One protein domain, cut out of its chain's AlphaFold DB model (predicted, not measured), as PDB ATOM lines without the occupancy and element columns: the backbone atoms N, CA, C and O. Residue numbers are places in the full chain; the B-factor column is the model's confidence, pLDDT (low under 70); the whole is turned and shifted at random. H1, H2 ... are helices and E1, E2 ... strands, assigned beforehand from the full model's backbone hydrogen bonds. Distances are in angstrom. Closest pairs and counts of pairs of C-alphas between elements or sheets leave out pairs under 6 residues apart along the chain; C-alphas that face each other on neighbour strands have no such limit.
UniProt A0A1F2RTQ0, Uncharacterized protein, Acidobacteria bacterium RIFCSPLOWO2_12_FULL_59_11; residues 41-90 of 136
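This is residues 41 to 90 of the 136 residues of an uncharacterized protein of Acidobacteria bacterium RIFCSPLOWO2_12_FULL_59_11 (UniProt A0A1F2RTQ0). A long hairpin of two strands, E1 and E2, extends from a small, loosely built head that holds two short helices, H1 and H2, and the long loop between them. The turn at residues 75 to 79 makes the hairpin's far end. The printed part has 50 residues, with two named helices and two named strands in the order H1, H2, E1, E2; the sheet, E1 - E2, is antiparallel and the class is mixed, helices and strands. The whole is loose, with a radius of gyration of the C-alphas of 12.8 A, and elongated, spanning 40 by 24 by 15 A.

H1, residues 41 to 44, and H2, residues 59 to 63, are close but not clearly touching; their closest C-alphas, those of Lys 43 and Thr 61, are 6.6 A apart. H1 is too short for an O i to N i+4 pair; in H2 every such pair is within hydrogen-bond range. E1, residues 65 to 74, and E2, residues 80 to 89, form a hairpin, antiparallel at 164 degrees between their directions. N 69 and O 86 are within hydrogen-bond range at 2.9 A, as are N 84 and O 71 at 2.8 A. H1 is apart from both strands, and H2 is apart from E2.

H1 begins at C-alpha 41, (123.911, 122.903, 172.138), and measures 5.7 A from first to last C-alpha; H2 measures 6.1 A. E1 measures 26.2 A and ends at C-alpha 74, (130.013, 142.719, 153.483). E2 measures 26.7 A and ends at C-alpha 89, (116.094, 126.576, 169.882).

The two C-alphas farthest apart, those of Asp 60 and Glu 77, are 40.0 A apart. The printed part has no cut. The link from H1 to H2, 14 residues, is long; those from H2 to E1 and from E1 to E2 are tight. The mean pLDDT of the printed part is 88.9, and residue 78 is under 70.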
ATOM      1  N   PRO A  41     123.437 121.912 173.101       89.44
ATOM      2  CA  PRO A  41     123.911 122.903 172.138       89.44
ATOM      3  C   PRO A  41     125.339 122.636 171.647       89.44
ATOM      4  O   PRO A  41     125.726 123.161 170.606       89.44
ATOM      5  N   ARG A  42     126.138 121.814 172.345       91.12
ATOM      6  CA  ARG A  42     127.498 121.460 171.899       91.12
ATOM      7  C   ARG A  42     127.483 120.681 170.588       91.12
ATOM      8  O   ARG A  42     128.433 120.790 169.823       91.12
ATOM      9  N   LYS A  43     126.398 119.955 170.303       92.75
ATOM     10  CA  LYS A  43     126.228 119.198 169.056       92.75
ATOM     11  C   LYS A  43     126.064 120.073 167.813       92.75
ATOM     12  O   LYS A  43     126.150 119.555 166.710       92.75
ATOM     13  N   LEU A  44     125.871 121.386 167.965       92.50
ATOM     14  CA  LEU A  44     125.876 122.328 166.841       92.50
ATOM     15  C   LEU A  44     127.286 122.651 166.335       92.50
ATOM     16  O   LEU A  44     127.423 123.311 165.307       92.50
ATOM     17  N   TYR A  45     128.323 122.224 167.054       93.19
ATOM     18  CA  TYR A  45     129.706 122.560 166.760       93.19
ATOM     19  C   TYR A  45     130.504 121.315 166.386       93.19
ATOM     20  O   TYR A  45     130.362 120.243 166.978       93.19
ATOM     21  N   ARG A  46     131.385 121.474 165.403       92.44
ATOM     22  CA  ARG A  46     132.428 120.507 165.076       92.44
ATOM     23  C   ARG A  46     133.499 120.499 166.180       92.44
ATOM     24  O   ARG A  46     133.583 121.440 166.972       92.44
ATOM     25  N   PRO A  47     134.369 119.474 166.226       92.06
ATOM     26  CA  PRO A  47     135.467 119.412 167.196       92.06
ATOM     27  C   PRO A  47     136.446 120.596 167.145       92.06
ATOM     28  O   PRO A  47     137.116 120.872 168.136       92.06
ATOM     29  N   ASP A  48     136.531 121.291 166.009       91.12
ATOM     30  CA  ASP A  48     137.345 122.498 165.814       91.12
ATOM     31  C   ASP A  48     136.679 123.786 166.349       91.12
ATOM     32  O   ASP A  48     137.292 124.852 166.329       91.12
ATOM     33  N   GLY A  49     135.443 123.695 166.853       88.00
ATOM     34  CA  GLY A  49     134.672 124.821 167.375       88.00
ATOM     35  C   GLY A  49     133.896 125.609 166.316       88.00
ATOM     36  O   GLY A  49     133.251 126.599 166.667       88.00
ATOM     37  N   LEU A  50     133.912 125.193 165.046       89.31
ATOM     38  CA  LEU A  50     133.085 125.792 163.997       89.31
ATOM     39  C   LEU A  50     131.661 125.237 164.031       89.31
ATOM     40  O   LEU A  50     131.438 124.076 164.373       89.31
ATOM     41  N   LEU A  51     130.682 126.057 163.642       91.69
ATOM     42  CA  LEU A  51     129.299 125.603 163.505       91.69
ATOM     43  C   LEU A  51     129.177 124.565 162.383       91.69
ATOM     44  O   LEU A  51     129.723 124.732 161.290       91.69
ATOM     45  N   ILE A  52     128.421 123.506 162.652       91.94
ATOM     46  CA  ILE A  52     128.026 122.527 161.642       91.94
ATOM     47  C   ILE A  52     126.985 123.190 160.722       91.94
ATOM     48  O   ILE A  52     126.021 123.779 161.220       91.94
ATOM     49  N   PRO A  53     127.147 123.119 159.387       89.31
ATOM     50  CA  PRO A  53     126.137 123.592 158.447       89.31
ATOM     51  C   PRO A  53     124.786 122.911 158.683       89.31
ATOM     52  O   PRO A  53     124.738 121.721 158.978       89.31
ATOM     53  N   VAL A  54     123.678 123.630 158.479       88.56
ATOM     54  CA  VAL A  54     122.317 123.104 158.728       88.56
ATOM     55  C   VAL A  54     122.037 121.810 157.952       88.56
ATOM     56  O   VAL A  54     121.321 120.942 158.435       88.56
ATOM     57  N   THR A  55     122.640 121.653 156.773       89.00
ATOM     58  CA  THR A  55     122.530 120.455 155.927       89.00
ATOM     59  C   THR A  55     123.290 119.238 156.457       89.00
ATOM     60  O   THR A  55     123.062 118.135 155.976       89.00
ATOM     61  N   GLU A  56     124.217 119.435 157.393       91.88
ATOM     62  CA  GLU A  56     125.050 118.390 158.000       91.88
ATOM     63  C   GLU A  56     124.669 118.097 159.459       91.88
ATOM     64  O   GLU A  56     125.290 117.243 160.093       91.88
ATOM     65  N   LEU A  57     123.673 118.798 160.009       92.00
ATOM     66  CA  LEU A  57     123.163 118.499 161.344       92.00
ATOM     67  C   LEU A  57     122.499 117.123 161.356       92.00
ATOM     68  O   LEU A  57     121.740 116.778 160.451       92.00
ATOM     69  N   ASP A  58     122.759 116.351 162.408       92.69
ATOM     70  CA  ASP A  58     122.034 115.111 162.646       92.69
ATOM     71  C   ASP A  58     120.557 115.393 162.956       92.69
ATOM     72  O   ASP A  58     120.213 116.444 163.503       92.69
ATOM     73  N   ASP A  59     119.686 114.433 162.639       92.62
ATOM     74  CA  ASP A  59     118.234 114.576 162.788       92.62
ATOM     75  C   ASP A  59     117.803 114.981 164.206       92.62
ATOM     76  O   ASP A  59     116.817 115.706 164.365       92.62
ATOM     77  N   ASP A  60     118.508 114.513 165.243       92.94
ATOM     78  CA  ASP A  60     118.158 114.836 166.626       92.94
ATOM     79  C   ASP A  60     118.484 116.296 166.931       92.94
ATOM     80  O   ASP A  60     117.635 116.996 167.479       92.94
ATOM     81  N   THR A  61     119.673 116.771 166.559       93.12
ATOM     82  CA  THR A  61     120.075 118.170 166.760       93.12
ATOM     83  C   THR A  61     119.234 119.114 165.900       93.12
ATOM     84  O   THR A  61     118.732 120.119 166.410       93.12
ATOM     85  N   ALA A  62     118.998 118.773 164.631       93.31
ATOM     86  CA  ALA A  62     118.195 119.571 163.704       93.31
ATOM     87  C   ALA A  62     116.760 119.785 164.211       93.31
ATOM     88  O   ALA A  62     116.245 120.901 164.154       93.31
ATOM     89  N   ALA A  63     116.137 118.755 164.794       93.44
ATOM     90  CA  ALA A  63     114.788 118.842 165.359       93.44
ATOM     91  C   ALA A  63     114.662 119.843 166.526       93.44
ATOM     92  O   ALA A  63     113.568 120.318 166.832       93.44
ATOM     93  N   THR A  64     115.771 120.192 167.186       94.94
ATOM     94  CA  THR A  64     115.771 121.149 168.307       94.94
ATOM     95  C   THR A  64     115.829 122.611 167.865       94.94
ATOM     96  O   THR A  64     115.562 123.507 168.675       94.94
ATOM     97  N   VAL A  65     116.143 122.859 166.592       94.06
ATOM     98  CA  VAL A  65     116.299 124.196 166.024       94.06
ATOM     99  C   VAL A  65     114.935 124.761 165.627       94.06
ATOM    100  O   VAL A  65     114.174 124.155 164.877       94.06
ATOM    101  N   ALA A  66     114.629 125.951 166.133       93.69
ATOM    102  CA  ALA A  66     113.414 126.703 165.829       93.69
ATOM    103  C   ALA A  66     113.626 127.745 164.721       93.69
ATOM    104  O   ALA A  66     112.705 128.027 163.961       93.69
ATOM    105  N   SER A  67     114.815 128.352 164.651       92.50
ATOM    106  CA  SER A  67     115.179 129.319 163.608       92.50
ATOM    107  C   SER A  67     116.691 129.362 163.415       92.50
ATOM    108  O   SER A  67     117.439 129.257 164.392       92.50
ATOM    109  N   VAL A  68     117.125 129.567 162.172       91.62
ATOM    110  CA  VAL A  68     118.513 129.867 161.810       91.62
ATOM    111  C   VAL A  68     118.514 131.141 160.978       91.62
ATOM    112  O   VAL A  68     117.910 131.187 159.910       91.62
ATOM    113  N   GLU A  69     119.191 132.172 161.468       91.56
ATOM    114  CA  GLU A  69     119.411 133.431 160.755       91.56
ATOM    115  C   GLU A  69     120.885 133.499 160.354       91.56
ATOM    116  O   GLU A  69     121.764 133.271 161.189       91.56
ATOM    117  N   VAL A  70     121.151 133.780 159.077       89.81
ATOM    118  CA  VAL A  70     122.504 133.919 158.531       89.81
ATOM    119  C   VAL A  70     122.617 135.294 157.896       89.81
ATOM    120  O   VAL A  70     122.020 135.549 156.853       89.81
ATOM    121  N   ASP A  71     123.399 136.164 158.522       89.38
ATOM    122  CA  ASP A  71     123.672 137.506 158.024       89.38
ATOM    123  C   ASP A  71     125.044 137.541 157.353       89.38
ATOM    124  O   ASP A  71     126.062 137.209 157.965       89.38
ATOM    125  N   GLU A  72     125.085 137.960 156.092       88.56
ATOM    126  CA  GLU A  72     126.335 138.187 155.370       88.56
ATOM    127  C   GLU A  72     126.955 139.518 155.786       88.56
ATOM    128  O   GLU A  72     126.379 140.592 155.592       88.56
ATOM    129  N   ILE A  73     128.175 139.465 156.303       84.94
ATOM    130  CA  ILE A  73     128.972 140.654 156.573       84.94
ATOM    131  C   ILE A  73     129.679 141.025 155.268       84.94
ATOM    132  O   ILE A  73     130.491 140.253 154.760       84.94
ATOM    133  N   LYS A  74     129.386 142.204 154.715       84.94
ATOM    134  CA  LYS A  74     130.013 142.719 153.483       84.94
ATOM    135  C   LYS A  74     130.968 143.862 153.811       84.94
ATOM    136  O   LYS A  74     130.610 144.756 154.574       84.94
ATOM    137  N   ALA A  75     132.158 143.855 153.214       79.06
ATOM    138  CA  ALA A  75     133.112 144.961 153.319       79.06
ATOM    139  C   ALA A  75     133.188 145.720 151.991       79.06
ATOM    140  O   ALA A  75     134.016 145.422 151.131       79.06
ATOM    141  N   GLY A  76     132.310 146.711 151.821       74.62
ATOM    142  CA  GLY A  76     132.280 147.553 150.620       74.62
ATOM    143  C   GLY A  76     132.091 146.749 149.327       74.62
ATOM    144  O   GLY A  76     131.331 145.783 149.293       74.62
ATOM    145  N   GLU A  77     132.795 147.140 148.262       75.31
ATOM    146  CA  GLU A  77     132.764 146.460 146.954       75.31
ATOM    147  C   GLU A  77     133.569 145.144 146.919       75.31
ATOM    148  O   GLU A  77     133.497 144.407 145.939       75.31
ATOM    149  N   ALA A  78     134.309 144.810 147.985       66.62
ATOM    150  CA  ALA A  78     135.213 143.655 148.031       66.62
ATOM    151  C   ALA A  78     134.518 142.309 148.337       66.62
ATOM    152  O   ALA A  78     135.186 141.282 148.441       66.62
ATOM    153  N   GLY A  79     133.186 142.291 148.450       71.38
ATOM    154  CA  GLY A  79     132.399 141.073 148.657       71.38
ATOM    155  C   GLY A  79     132.130 140.719 150.126       71.38
ATOM    156  O   GLY A  79     132.295 141.536 151.039       71.38
ATOM    157  N   VAL A  80     131.624 139.501 150.341       79.06
ATOM    158  CA  VAL A  80     131.258 138.962 151.662       79.06
ATOM    159  C   VAL A  80     132.530 138.567 152.418       79.06
ATOM    160  O   VAL A  80     133.292 137.726 151.951       79.06
ATOM    161  N   ILE A  81     132.758 139.173 153.584       83.12
ATOM    162  CA  ILE A  81     133.923 138.941 154.457       83.12
ATOM    163  C   ILE A  81     133.637 137.978 155.614       83.12
ATOM    164  O   ILE A  81     134.554 137.596 156.338       83.12
ATOM    165  N   GLY A  82     132.383 137.579 155.808       82.88
ATOM    166  CA  GLY A  82     132.013 136.605 156.827       82.88
ATOM    167  C   GLY A  82     130.507 136.440 156.972       82.88
ATOM    168  O   GLY A  82     129.729 137.129 156.314       82.88
ATOM    169  N   HIS A  83     130.108 135.541 157.867       85.69
ATOM    170  CA  HIS A  83     128.709 135.292 158.200       85.69
ATOM    171  C   HIS A  83     128.508 135.368 159.713       85.69
ATOM    172  O   HIS A  83     129.275 134.774 160.472       85.69
ATOM    173  N   THR A  84     127.461 136.061 160.152       88.19
ATOM    174  CA  THR A  84     126.940 135.934 161.518       88.19
ATOM    175  C   THR A  84     125.809 134.923 161.493       88.19
ATOM    176  O   THR A  84     124.857 135.093 160.738       88.19
ATOM    177  N   VAL A  85     125.902 133.874 162.310       90.38
ATOM    178  CA  VAL A  85     124.856 132.849 162.409       90.38
ATOM    179  C   VAL A  85     124.204 132.929 163.782       90.38
ATOM    180  O   VAL A  85     124.879 132.809 164.804       90.38
ATOM    181  N   LYS A  86     122.884 133.106 163.814       91.88
ATOM    182  CA  LYS A  86     122.078 133.066 165.037       91.88
ATOM    183  C   LYS A  86     121.158 131.855 164.989       91.88
ATOM    184  O   LYS A  86     120.340 131.721 164.085       91.88
ATOM    185  N   ILE A  87     121.282 130.988 165.991       92.25
ATOM    186  CA  ILE A  87     120.482 129.767 166.114       92.25
ATOM    187  C   ILE A  87     119.552 129.916 167.315       92.25
ATOM    188  O   ILE A  87     119.999 130.119 168.446       92.25
ATOM    189  N   LYS A  88     118.247 129.802 167.075       93.50
ATOM    190  CA  LYS A  88     117.218 129.774 168.116       93.50
ATOM    191  C   LYS A  88     116.736 128.342 168.296       93.50
ATOM    192  O   LYS A  88     116.389 127.694 167.317       93.50
ATOM    193  N   HIS A  89     116.657 127.882 169.540       93.81
ATOM    194  CA  HIS A  89     116.094 126.576 169.882       93.81
ATOM    195  C   HIS A  89     114.621 126.692 170.280       93.81
ATOM    196  O   HIS A  89     114.145 127.774 170.647       93.81
ATOM    197  N   TRP A  90     113.910 125.569 170.233       94.75
ATOM    198  CA  TRP A  90     112.586 125.454 170.839       94.75
ATOM    199  C   TRP A  90     112.642 125.628 172.360       94.75
ATOM    200  O   TRP A  90     113.678 125.425 172.995       94.75
TER     201      TRP A  90